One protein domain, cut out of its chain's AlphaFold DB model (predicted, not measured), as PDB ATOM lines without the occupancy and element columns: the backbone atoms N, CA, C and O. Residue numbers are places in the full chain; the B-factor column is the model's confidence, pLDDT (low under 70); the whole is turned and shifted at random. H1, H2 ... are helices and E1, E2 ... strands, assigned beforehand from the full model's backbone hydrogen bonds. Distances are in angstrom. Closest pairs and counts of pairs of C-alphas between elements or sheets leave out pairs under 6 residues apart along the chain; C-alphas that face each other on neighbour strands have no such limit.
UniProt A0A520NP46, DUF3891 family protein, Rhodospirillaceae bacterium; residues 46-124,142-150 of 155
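This is residues 46 to 124 and 142 to 150 of the 155 residues of the protein "DUF3891 family protein" of Rhodospirillaceae bacterium (UniProt A0A520NP46). A strongly curled sheet of five strands, like part of a barrel left open on one side, wraps round one long helix, H1. E1 and E4 are the two edges of the sheet, and H1 lies in its hollow. The printed part has 88 residues, with one named helix followed by five named strands, H1 E1 E2 E3 E4 E5; the sheet is mixed, in the order E1 E2 E3 E5 E4, and the class is mixed, helices and strands. The whole is compact, with a radius of gyration of the C-alphas of 13.5 A, and elongated, spanning 43 by 22 by 21 A.

E1 is residues 77 to 85, 21.4 A long, and bends by 61 degrees at residue 80. E2 is residues 88 to 96, 25.4 A, and E3 residues 101 to 105, 13.3 A. E5, residues 142 to 149, measures 23.0 A and ends with C-alpha 149 at (-153.783, -49.701, 55.840). E4 is residues 113 to 120, 22.9 A. H1, residues 46 to 68, measures 32.7 A from C-alpha 46 at (-148.219, -33.272, 79.767).

E1, E2 and E3 form a meander, each strand the antiparallel neighbour of the one before, with hairpins E1 and E2, and E2 and E3. N 79 and O 92 are 2.8 A apart, and N 93 and O 105 2.8 A, both within hydrogen-bond range. E3 and E5 are parallel, at 39 degrees, with N 102 and O 147 at 2.9 A. E5 and E4 are antiparallel, at 162 degrees, with N 146 and O 116 at 2.8 A. H1 is on the sheet, which curls round it. H1 and E1 touch; their closest C-alphas, of Gln 55 and Pro 83, are 6.3 A apart. H1 and E4 are near each other, with 10 pairs of C-alphas within 10 A. E1 and E4 are apart. In H1 every O i to N i+4 pair is within hydrogen-bond range.

The C-alphas farthest apart, of Glu 46 and Gln 124, are 43.9 A apart. Residues 125 to 141 are not printed, and C-alphas 124 and 142 are 13.1 A apart across this cut, in the link from E4 to E5. Of the links that are printed whole, none is long. Mean pLDDT of the printed part is 89.8, and no printed residue is under 70.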
ATOM      1  N   GLU A  46    -149.099 -33.974  80.707       88.50
ATOM      2  CA  GLU A  46    -148.219 -33.272  79.767       88.50
ATOM      3  C   GLU A  46    -147.568 -34.223  78.748       88.50
ATOM      4  O   GLU A  46    -147.371 -33.850  77.591       88.50
ATOM      5  N   SER A  47    -147.278 -35.466  79.145       88.12
ATOM      6  CA  SER A  47    -146.662 -36.454  78.259       88.12
ATOM      7  C   SER A  47    -147.623 -36.935  77.173       88.12
ATOM      8  O   SER A  47    -147.246 -36.978  76.002       88.12
ATOM      9  N   ASN A  48    -148.877 -37.201  77.531       89.12
ATOM     10  CA  ASN A  48    -149.928 -37.606  76.607       89.12
ATOM     11  C   ASN A  48    -150.350 -36.448  75.699       89.12
ATOM     12  O   ASN A  48    -150.524 -36.656  74.502       89.12
ATOM     13  N   LEU A  49    -150.408 -35.215  76.214       90.19
ATOM     14  CA  LEU A  49    -150.646 -34.033  75.380       90.19
ATOM     15  C   LEU A  49    -149.544 -33.839  74.338       90.19
ATOM     16  O   LEU A  49    -149.848 -33.586  73.172       90.19
ATOM     17  N   MET A  50    -148.275 -33.983  74.730       88.75
ATOM     18  CA  MET A  50    -147.156 -33.882  73.792       88.75
ATOM     19  C   MET A  50    -147.161 -35.034  72.778       88.75
ATOM     20  O   MET A  50    -146.896 -34.817  71.595       88.75
ATOM     21  N   HIS A  51    -147.503 -36.249  73.216       89.06
ATOM     22  CA  HIS A  51    -147.661 -37.405  72.336       89.06
ATOM     23  C   HIS A  51    -148.761 -37.161  71.288       89.06
ATOM     24  O   HIS A  51    -148.496 -37.260  70.090       89.06
ATOM     25  N   SER A  52    -149.957 -36.737  71.711       89.69
ATOM     26  CA  SER A  52    -151.054 -36.386  70.801       89.69
ATOM     27  C   SER A  52    -150.703 -35.215  69.881       89.69
ATOM     28  O   SER A  52    -151.050 -35.239  68.704       89.69
ATOM     29  N   TYR A  53    -149.979 -34.205  70.373       90.19
ATOM     30  CA  TYR A  53    -149.510 -33.090  69.548       90.19
ATOM     31  C   TYR A  53    -148.598 -33.563  68.405       90.19
ATOM     32  O   TYR A  53    -148.808 -33.189  67.252       90.19
ATOM     33  N   LYS A  54    -147.631 -34.439  68.699       90.75
ATOM     34  CA  LYS A  54    -146.763 -35.036  67.675       90.75
ATOM     35  C   LYS A  54    -147.545 -35.915  66.684       90.75
ATOM     36  O   LYS A  54    -147.250 -35.887  65.492       90.75
ATOM     37  N   GLN A  55    -148.556 -36.662  67.143       90.81
ATOM     38  CA  GLN A  55    -149.440 -37.429  66.249       90.81
ATOM     39  C   GLN A  55    -150.222 -36.511  65.296       90.81
ATOM     40  O   GLN A  55    -150.343 -36.813  64.112       90.81
ATOM     41  N   LEU A  56    -150.709 -35.363  65.779       91.62
ATOM     42  CA  LEU A  56    -151.359 -34.364  64.923       91.62
ATOM     43  C   LEU A  56    -150.389 -33.778  63.890       91.62
ATOM     44  O   LEU A  56    -150.751 -33.643  62.725       91.62
ATOM     45  N   GLN A  57    -149.140 -33.514  64.275       92.06
ATOM     46  CA  GLN A  57    -148.112 -33.043  63.344       92.06
ATOM     47  C   GLN A  57    -147.833 -34.054  62.214       92.06
ATOM     48  O   GLN A  57    -147.558 -33.656  61.076       92.06
ATOM     49  N   PHE A  58    -147.926 -35.359  62.495       92.81
ATOM     50  CA  PHE A  58    -147.866 -36.381  61.449       92.81
ATOM     51  C   PHE A  58    -149.011 -36.210  60.442       92.81
ATOM     52  O   PHE A  58    -148.741 -36.169  59.243       92.81
ATOM     53  N   PHE A  59    -150.254 -36.023  60.897       92.25
ATOM     54  CA  PHE A  59    -151.392 -35.785  60.000       92.25
ATOM     55  C   PHE A  59    -151.261 -34.493  59.189       92.25
ATOM     56  O   PHE A  59    -151.590 -34.493  58.003       92.25
ATOM     57  N   ASP A  60    -150.718 -33.421  59.769       91.81
ATOM     58  CA  ASP A  60    -150.427 -32.189  59.024       91.81
ATOM     59  C   ASP A  60    -149.426 -32.452  57.887       91.81
ATOM     60  O   ASP A  60    -149.598 -31.996  56.754       91.81
ATOM     61  N   THR A  61    -148.385 -33.238  58.168       91.62
ATOM     62  CA  THR A  61    -147.367 -33.598  57.171       91.62
ATOM     63  C   THR A  61    -147.937 -34.544  56.111       91.62
ATOM     64  O   THR A  61    -147.631 -34.410  54.925       91.62
ATOM     65  N   LEU A  62    -148.818 -35.459  56.514       91.88
ATOM     66  CA  LEU A  62    -149.533 -36.366  55.623       91.88
ATOM     67  C   LEU A  62    -150.474 -35.611  54.675       91.88
ATOM     68  O   LEU A  62    -150.520 -35.892  53.479       91.88
ATOM     69  N   ALA A  63    -151.177 -34.598  55.181       91.31
ATOM     70  CA  ALA A  63    -152.011 -33.735  54.356       91.31
ATOM     71  C   ALA A  63    -151.178 -33.003  53.295       91.31
ATOM     72  O   ALA A  63    -151.628 -32.849  52.158       91.31
ATOM     73  N   LEU A  64    -149.950 -32.583  53.621       90.88
ATOM     74  CA  LEU A  64    -149.043 -31.997  52.631       90.88
ATOM     75  C   LEU A  64    -148.613 -33.012  51.570       90.88
ATOM     76  O   LEU A  64    -148.516 -32.637  50.406       90.88
ATOM     77  N   TYR A  65    -148.369 -34.266  51.947       91.38
ATOM     78  CA  TYR A  65    -148.031 -35.326  50.997       91.38
ATOM     79  C   TYR A  65    -149.138 -35.514  49.946       91.38
ATOM     80  O   TYR A  65    -148.860 -35.436  48.749       91.38
ATOM     81  N   PHE A  66    -150.399 -35.636  50.375       90.06
ATOM     82  CA  PHE A  66    -151.521 -35.832  49.451       90.06
ATOM     83  C   PHE A  66    -151.878 -34.592  48.627       90.06
ATOM     84  O   PHE A  66    -152.212 -34.714  47.449       90.06
ATOM     85  N   ASN A  67    -151.794 -33.394  49.215       88.88
ATOM     86  CA  ASN A  67    -152.283 -32.174  48.564       88.88
ATOM     87  C   ASN A  67    -151.221 -31.421  47.748       88.88
ATOM     88  O   ASN A  67    -151.572 -30.523  46.982       88.88
ATOM     89  N   ARG A  68    -149.924 -31.725  47.906       85.06
ATOM     90  CA  ARG A  68    -148.855 -31.059  47.133       85.06
ATOM     91  C   ARG A  68    -148.472 -31.795  45.859       85.06
ATOM     92  O   ARG A  68    -147.914 -31.167  44.961       85.06
ATOM     93  N   ILE A  69    -148.702 -33.102  45.811       79.38
ATOM     94  CA  ILE A  69    -148.278 -33.970  44.717       79.38
ATOM     95  C   ILE A  69    -149.535 -34.600  44.122       79.38
ATOM     96  O   ILE A  69    -150.346 -35.178  44.848       79.38
ATOM     97  N   HIS A  70    -149.707 -34.450  42.807       78.06
ATOM     98  CA  HIS A  70    -150.795 -35.110  42.091       78.06
ATOM     99  C   HIS A  70    -150.658 -36.631  42.228       78.06
ATOM    100  O   HIS A  70    -149.543 -37.145  42.294       78.06
ATOM    101  N   ASP A  71    -151.790 -37.322  42.297       75.94
ATOM    102  CA  ASP A  71    -151.906 -38.768  42.526       75.94
ATOM    103  C   ASP A  71    -150.898 -39.628  41.745       75.94
ATOM    104  O   ASP A  71    -150.222 -40.454  42.351       75.94
ATOM    105  N   GLY A  72    -150.724 -39.384  40.446       76.00
ATOM    106  CA  GLY A  72    -149.838 -40.149  39.566       76.00
ATOM    107  C   GLY A  72    -148.336 -39.914  39.762       76.00
ATOM    108  O   GLY A  72    -147.538 -40.618  39.148       76.00
ATOM    109  N   ALA A  73    -147.933 -38.949  40.594       81.12
ATOM    110  CA  ALA A  73    -146.527 -38.682  40.920       81.12
ATOM    111  C   ALA A  73    -146.199 -38.866  42.405       81.12
ATOM    112  O   ALA A  73    -145.120 -38.468  42.851       81.12
ATOM    113  N   ARG A  74    -147.122 -39.424  43.196       88.44
ATOM    114  CA  ARG A  74    -146.866 -39.729  44.604       88.44
ATOM    115  C   ARG A  74    -145.906 -40.915  44.690       88.44
ATOM    116  O   ARG A  74    -146.236 -42.040  44.345       88.44
ATOM    117  N   GLU A  75    -144.691 -40.645  45.147       88.50
ATOM    118  CA  GLU A  75    -143.683 -41.672  45.395       88.50
ATOM    119  C   GLU A  75    -143.685 -42.109  46.859       88.50
ATOM    120  O   GLU A  75    -144.222 -41.435  47.738       88.50
ATOM    121  N   LYS A  76    -143.010 -43.228  47.130       93.75
ATOM    122  CA  LYS A  76    -142.739 -43.696  48.489       93.75
ATOM    123  C   LYS A  76    -142.179 -42.561  49.358       93.75
ATOM    124  O   LYS A  76    -141.163 -41.957  49.015       93.75
ATOM    125  N   ALA A  77    -142.789 -42.338  50.517       94.00
ATOM    126  CA  ALA A  77    -142.377 -41.307  51.465       94.00
ATOM    127  C   ALA A  77    -142.048 -41.909  52.834       94.00
ATOM    128  O   ALA A  77    -142.656 -42.890  53.255       94.00
ATOM    129  N   VAL A  78    -141.091 -41.304  53.538       95.69
ATOM    130  CA  VAL A  78    -140.740 -41.662  54.917       95.69
ATOM    131  C   VAL A  78    -140.980 -40.452  55.811       95.69
ATOM    132  O   VAL A  78    -140.460 -39.365  55.556       95.69
ATOM    133  N   PHE A  79    -141.769 -40.655  56.858       94.25
ATOM    134  CA  PHE A  79    -142.116 -39.679  57.878       94.25
ATOM    135  C   PHE A  79    -141.320 -40.019  59.138       94.25
ATOM    136  O   PHE A  79    -141.635 -41.008  59.801       94.25
ATOM    137  N   PRO A  80    -140.266 -39.257  59.459       93.25
ATOM    138  CA  PRO A  80    -139.418 -39.574  60.594       93.25
ATOM    139  C   PRO A  80    -140.077 -39.189  61.919       93.25
ATOM    140  O   PRO A  80    -140.867 -38.245  61.985       93.25
ATOM    141  N   HIS A  81    -139.675 -39.873  62.990       92.19
ATOM    142  CA  HIS A  81    -140.029 -39.524  64.373       92.19
ATOM    143  C   HIS A  81    -141.540 -39.456  64.671       92.19
ATOM    144  O   HIS A  81    -141.995 -38.621  65.459       92.19
ATOM    145  N   VAL A  82    -142.329 -40.343  64.063       92.56
ATOM    146  CA  VAL A  82    -143.757 -40.466  64.365       92.56
ATOM    147  C   VAL A  82    -143.916 -41.194  65.699       92.56
ATOM    148  O   VAL A  82    -143.390 -42.296  65.864       92.56
ATOM    149  N   PRO A  83    -144.620 -40.615  66.680       91.75
ATOM    150  CA  PRO A  83    -144.785 -41.240  67.986       91.75
ATOM    151  C   PRO A  83    -145.681 -42.487  67.894       91.75
ATOM    152  O   PRO A  83    -146.834 -42.412  67.474       91.75
ATOM    153  N   MET A  84    -145.153 -43.635  68.320       88.81
ATOM    154  CA  MET A  84    -145.875 -44.917  68.368       88.81
ATOM    155  C   MET A  84    -146.305 -45.278  69.796       88.81
ATOM    156  O   MET A  84    -147.339 -45.903  70.006       88.81
ATOM    157  N   SER A  85    -145.517 -44.879  70.794       85.94
ATOM    158  CA  SER A  85    -145.872 -44.981  72.214       85.94
ATOM    159  C   SER A  85    -145.320 -43.781  72.985       85.94
ATOM    160  O   SER A  85    -144.613 -42.940  72.429       85.94
ATOM    161  N   ALA A  86    -145.609 -43.698  74.286       79.69
ATOM    162  CA  ALA A  86    -145.128 -42.618  75.152       79.69
ATOM    163  C   ALA A  86    -143.592 -42.452  75.162       79.69
ATOM    164  O   ALA A  86    -143.087 -41.385  75.498       79.69
ATOM    165  N   ASN A  87    -142.845 -43.499  74.809       83.62
ATOM    166  CA  ASN A  87    -141.385 -43.544  74.877       83.62
ATOM    167  C   ASN A  87    -140.721 -44.049  73.586       83.62
ATOM    168  O   ASN A  87    -139.528 -44.352  73.600       83.62
ATOM    169  N   ARG A  88    -141.476 -44.168  72.489       88.31
ATOM    170  CA  ARG A  88    -140.973 -44.703  71.224       88.31
ATOM    171  C   ARG A  88    -141.515 -43.901  70.052       88.31
ATOM    172  O   ARG A  88    -142.723 -43.880  69.816       88.31
ATOM    173  N   ASP A  89    -140.584 -43.360  69.282       92.81
ATOM    174  CA  ASP A  89    -140.840 -42.776  67.972       92.81
ATOM    175  C   ASP A  89    -140.351 -43.769  66.893       92.81
ATOM    176  O   ASP A  89    -139.424 -44.554  67.129       92.81
ATOM    177  N   VAL A  90    -140.997 -43.774  65.728       93.81
ATOM    178  CA  VAL A  90    -140.693 -44.651  64.587       93.81
ATOM    179  C   VAL A  90    -140.708 -43.861  63.284       93.81
ATOM    180  O   VAL A  90    -141.405 -42.854  63.166       93.81
ATOM    181  N   ASP A  91    -139.963 -44.337  62.294       95.69
ATOM    182  CA  ASP A  91    -140.021 -43.791  60.942       95.69
ATOM    183  C   ASP A  91    -141.115 -44.529  60.170       95.69
ATOM    184  O   ASP A  91    -141.009 -45.731  59.924       95.69
ATOM    185  N   VAL A  92    -142.184 -43.815  59.824       94.94
ATOM    186  CA  VAL A  92    -143.341 -44.367  59.116       94.94
ATOM    187  C   VAL A  92    -143.127 -44.234  57.622       94.94
ATOM    188  O   VAL A  92    -142.941 -43.138  57.103       94.94
ATOM    189  N   THR A  93    -143.177 -45.351  56.917       96.12
ATOM    190  CA  THR A  93    -143.105 -45.398  55.462       96.12
ATOM    191  C   THR A  93    -144.508 -45.468  54.880       96.12
ATOM    192  O   THR A  93    -145.307 -46.287  55.326       96.12
ATOM    193  N   ILE A  94    -144.780 -44.644  53.870       94.62
ATOM    194  CA  ILE A  94    -146.001 -44.690  53.068       94.62
ATOM    195  C   ILE A  94    -145.643 -45.119  51.651       94.62
ATOM    196  O   ILE A  94    -144.793 -44.493  51.012       94.62
ATOM    197  N   THR A  95    -146.307 -46.163  51.166       93.62
ATOM    198  CA  THR A  95    -146.116 -46.713  49.819       93.62
ATOM    199  C   THR A  95    -147.463 -46.758  49.109       93.62
ATOM    200  O   THR A  95    -148.422 -47.310  49.639       93.62
ATOM    201  N   GLN A  96    -147.553 -46.175  47.913       92.12
ATOM    202  CA  GLN A  96    -148.759 -46.292  47.095       92.12
ATOM    203  C   GLN A  96    -148.872 -47.715  46.533       92.12
ATOM    204  O   GLN A  96    -147.938 -48.209  45.902       92.12
ATOM    205  N   MET A  97    -150.016 -48.357  46.764       90.50
ATOM    206  CA  MET A  97    -150.308 -49.721  46.309       90.50
ATOM    207  C   MET A  97    -151.233 -49.711  45.090       90.50
ATOM    208  O   MET A  97    -151.043 -50.472  44.144       90.50
ATOM    209  N   SER A  98    -152.227 -48.824  45.111       87.69
ATOM    210  CA  SER A  98    -153.105 -48.501  43.985       87.69
ATOM    211  C   SER A  98    -153.504 -47.021  44.056       87.69
ATOM    212  O   SER A  98    -153.014 -46.295  44.919       87.69
ATOM    213  N   GLU A  99    -154.357 -46.555  43.140       84.75
ATOM    214  CA  GLU A  99    -154.764 -45.143  43.013       84.75
ATOM    215  C   GLU A  99    -155.133 -44.506  44.371       84.75
ATOM    216  O   GLU A  99    -154.521 -43.510  44.770       84.75
ATOM    217  N   ASP A 100    -155.977 -45.192  45.147       90.12
ATOM    218  CA  ASP A 100    -156.511 -44.713  46.431       90.12
ATOM    219  C   ASP A 100    -156.094 -45.559  47.647       90.12
ATOM    220  O   ASP A 100    -156.585 -45.340  48.754       90.12
ATOM    221  N   CYS A 101    -155.190 -46.529  47.476       92.25
ATOM    222  CA  CYS A 101    -154.759 -47.422  48.555       92.25
ATOM    223  C   CYS A 101    -153.266 -47.273  48.837       92.25
ATOM    224  O   CYS A 101    -152.434 -47.404  47.932       92.25
ATOM    225  N   TYR A 102    -152.931 -47.024  50.102       94.19
ATOM    226  CA  TYR A 102    -151.562 -46.819  50.554       94.19
ATOM    227  C   TYR A 102    -151.265 -47.723  51.742       94.19
ATOM    228  O   TYR A 102    -152.003 -47.767  52.727       94.19
ATOM    229  N   GLU A 103    -150.132 -48.403  51.659       94.50
ATOM    230  CA  GLU A 103    -149.550 -49.103  52.791       94.50
ATOM    231  C   GLU A 103    -148.862 -48.093  53.707       94.50
ATOM    232  O   GLU A 103    -148.123 -47.221  53.237       94.50
ATOM    233  N   VAL A 104    -149.061 -48.247  55.015       94.06
ATOM    234  CA  VAL A 104    -148.364 -47.474  56.042       94.06
ATOM    235  C   VAL A 104    -147.684 -48.427  57.022       94.06
ATOM    236  O   VAL A 104    -148.347 -49.203  57.709       94.06
ATOM    237  N   SER A 105    -146.354 -48.362  57.106       94.00
ATOM    238  CA  SER A 105    -145.562 -49.279  57.932       94.00
ATOM    239  C   SER A 105    -144.379 -48.583  58.623       94.00
ATOM    240  O   SER A 105    -143.591 -47.917  57.945       94.00
ATOM    241  N   PRO A 106    -144.206 -48.732  59.951       93.25
ATOM    242  CA  PRO A 106    -145.131 -49.372  60.892       93.25
ATOM    243  C   PRO A 106    -146.408 -48.540  61.094       93.25
ATOM    244  O   PRO A 106    -146.412 -47.334  60.859       93.25
ATOM    245  N   TRP A 107    -147.478 -49.174  61.577       90.50
ATOM    246  CA  TRP A 107    -148.750 -48.510  61.875       90.50
ATOM    247  C   TRP A 107    -148.788 -47.982  63.320       90.50
ATOM    248  O   TRP A 107    -148.756 -48.790  64.253       90.50
ATOM    249  N   PRO A 108    -148.835 -46.652  63.552       86.88
ATOM    250  CA  PRO A 108    -148.757 -46.084  64.898       86.88
ATOM    251  C   PRO A 108    -150.131 -45.809  65.538       86.88
ATOM    252  O   PRO A 108    -150.187 -45.237  66.627       86.88
ATOM    253  N   PHE A 109    -151.238 -46.175  64.881       87.69
ATOM    254  CA  PHE A 109    -152.597 -45.851  65.325       87.69
ATOM    255  C   PHE A 109    -153.381 -47.082  65.776       87.69
ATOM    256  O   PHE A 109    -153.024 -48.223  65.503       87.69
ATOM    257  N   TYR A 110    -154.476 -46.841  66.492       86.88
ATOM    258  CA  TYR A 110    -155.417 -47.893  66.850       86.88
ATOM    259  C   TYR A 110    -156.247 -48.319  65.627       86.88
ATOM    260  O   TYR A 110    -156.704 -47.462  64.872       86.88
ATOM    261  N   GLY A 111    -156.482 -49.625  65.471       88.88
ATOM    262  CA  GLY A 111    -157.157 -50.211  64.306       88.88
ATOM    263  C   GLY A 111    -156.177 -50.643  63.212       88.88
ATOM    264  O   GLY A 111    -154.968 -50.573  63.399       88.88
ATOM    265  N   GLU A 112    -156.710 -51.098  62.080       89.62
ATOM    266  CA  GLU A 112    -155.926 -51.668  60.964       89.62
ATOM    267  C   GLU A 112    -155.881 -50.751  59.734       89.62
ATOM    268  O   GLU A 112    -155.083 -50.949  58.818       89.62
ATOM    269  N   SER A 113    -156.755 -49.745  59.697       92.69
ATOM    270  CA  SER A 113    -156.849 -48.808  58.588       92.69
ATOM    271  C   SER A 113    -157.390 -47.451  59.021       92.69
ATOM    272  O   SER A 113    -157.983 -47.296  60.093       92.69
ATOM    273  N   LEU A 114    -157.167 -46.458  58.166       92.81
ATOM    274  CA  LEU A 114    -157.702 -45.113  58.285       92.81
ATOM    275  C   LEU A 114    -158.142 -44.635  56.904       92.81
ATOM    276  O   LEU A 114    -157.345 -44.606  55.968       92.81
ATOM    277  N   GLU A 115    -159.395 -44.208  56.796       94.75
ATOM    278  CA  GLU A 115    -159.880 -43.486  55.625       94.75
ATOM    279  C   GLU A 115    -159.669 -41.983  55.830       94.75
ATOM    280  O   GLU A 115    -160.071 -41.411  56.847       94.75
ATOM    281  N   VAL A 116    -159.038 -41.340  54.852       92.25
ATOM    282  CA  VAL A 116    -158.833 -39.894  54.823       92.25
ATOM    283  C   VAL A 116    -159.503 -39.351  53.574       92.25
ATOM    284  O   VAL A 116    -159.295 -39.863  52.479       92.25
ATOM    285  N   SER A 117    -160.290 -38.290  53.723       93.19
ATOM    286  CA  SER A 117    -160.879 -37.598  52.579       93.19
ATOM    287  C   SER A 117    -160.559 -36.117  52.610       93.19
ATOM    288  O   SER A 117    -160.448 -35.507  53.677       93.19
ATOM    289  N   PHE A 118    -160.381 -35.551  51.427       90.12
ATOM    290  CA  PHE A 118    -160.066 -34.145  51.251       90.12
ATOM    291  C   PHE A 118    -160.764 -33.613  50.003       90.12
ATOM    292  O   PHE A 118    -160.914 -34.303  48.994       90.12
ATOM    293  N   GLU A 119    -161.230 -32.373  50.107       91.62
ATOM    294  CA  GLU A 119    -161.930 -31.665  49.045       91.62
ATOM    295  C   GLU A 119    -161.081 -30.486  48.598       91.62
ATOM    296  O   GLU A 119    -160.600 -29.693  49.414       91.62
ATOM    297  N   GLY A 120    -160.882 -30.377  47.293       88.38
ATOM    298  CA  GLY A 120    -159.961 -29.406  46.740       88.38
ATOM    299  C   GLY A 120    -160.259 -29.097  45.289       88.38
ATOM    300  O   GLY A 120    -161.092 -29.723  44.641       88.38
ATOM    301  N   ARG A 121    -159.563 -28.083  44.786       88.25
ATOM    302  CA  ARG A 121    -159.563 -27.733  43.369       88.25
ATOM    303  C   ARG A 121    -158.200 -28.098  42.815       88.25
ATOM    304  O   ARG A 121    -157.215 -27.421  43.117       88.25
ATOM    305  N   TYR A 122    -158.139 -29.186  42.061       82.62
ATOM    306  CA  TYR A 122    -156.877 -29.735  41.584       82.62
ATOM    307  C   TYR A 122    -156.452 -29.041  40.297       82.62
ATOM    308  O   TYR A 122    -157.189 -28.972  39.316       82.62
ATOM    309  N   MET A 123    -155.246 -28.486  40.320       79.81
ATOM    310  CA  MET A 123    -154.657 -27.816  39.171       79.81
ATOM    311  C   MET A 123    -153.741 -28.790  38.444       79.81
ATOM    312  O   MET A 123    -152.807 -29.329  39.034       79.81
ATOM    313  N   GLN A 124    -153.982 -28.974  37.149       74.88
ATOM    314  CA  GLN A 124    -153.028 -29.657  36.286       74.88
ATOM    315  C   GLN A 124    -151.759 -28.799  36.147       74.88
ATOM    316  O   GLN A 124    -151.867 -27.569  36.041       74.88
ATOM    317  N   GLU A 142    -163.425 -31.174  43.789       90.69
ATOM    318  CA  GLU A 142    -163.368 -32.624  43.699       90.69
ATOM    319  C   GLU A 142    -162.997 -33.193  45.064       90.69
ATOM    320  O   GLU A 142    -162.213 -32.604  45.818       90.69
ATOM    321  N   LYS A 143    -163.570 -34.353  45.376       91.69
ATOM    322  CA  LYS A 143    -163.282 -35.100  46.594       91.69
ATOM    323  C   LYS A 143    -162.365 -36.262  46.244       91.69
ATOM    324  O   LYS A 143    -162.709 -37.061  45.380       91.69
ATOM    325  N   GLN A 144    -161.244 -36.364  46.944       90.00
ATOM    326  CA  GLN A 144    -160.400 -37.556  46.936       90.00
ATOM    327  C   GLN A 144    -160.594 -38.292  48.259       90.00
ATOM    328  O   GLN A 144    -160.744 -37.668  49.316       90.00
ATOM    329  N   VAL A 145    -160.633 -39.618  48.187       93.62
ATOM    330  CA  VAL A 145    -160.734 -40.505  49.344       93.62
ATOM    331  C   VAL A 145    -159.591 -41.491  49.235       93.62
ATOM    332  O   VAL A 145    -159.433 -42.129  48.207       93.62
ATOM    333  N   VAL A 146    -158.795 -41.588  50.290       93.19
ATOM    334  CA  VAL A 146    -157.630 -42.458  50.343       93.19
ATOM    335  C   VAL A 146    -157.751 -43.365  51.556       93.19
ATOM    336  O   VAL A 146    -158.063 -42.910  52.659       93.19
ATOM    337  N   THR A 147    -157.457 -44.644  51.363       94.56
ATOM    338  CA  THR A 147    -157.356 -45.627  52.437       94.56
ATOM    339  C   THR A 147    -155.890 -45.877  52.767       94.56
ATOM    340  O   THR A 147    -155.086 -46.230  51.904       94.56
ATOM    341  N   LEU A 148    -155.552 -45.697  54.038       93.94
ATOM    342  CA  LEU A 148    -154.281 -46.096  54.626       93.94
ATOM    343  C   LEU A 148    -154.501 -47.417  55.356       93.94
ATOM    344  O   LEU A 148    -155.424 -47.497  56.166       93.94
ATOM    345  N   SER A 149    -153.668 -48.425  55.127       92.81
ATOM    346  CA  SER A 149    -153.783 -49.701  55.840       92.81
ATOM    347  C   SER A 149    -152.432 -50.299  56.200       92.81
ATOM    348  O   SER A 149    -151.398 -49.982  55.604       92.81
ATOM    349  N   VAL A 150    -152.460 -51.197  57.181       87.00
ATOM    350  CA  VAL A 150    -151.361 -52.133  57.413       87.00
ATOM    351  C   VAL A 150    -151.433 -53.208  56.333       87.00
ATOM    352  O   VAL A 150    -152.512 -53.709  56.024       87.00
TER     353      VAL A 150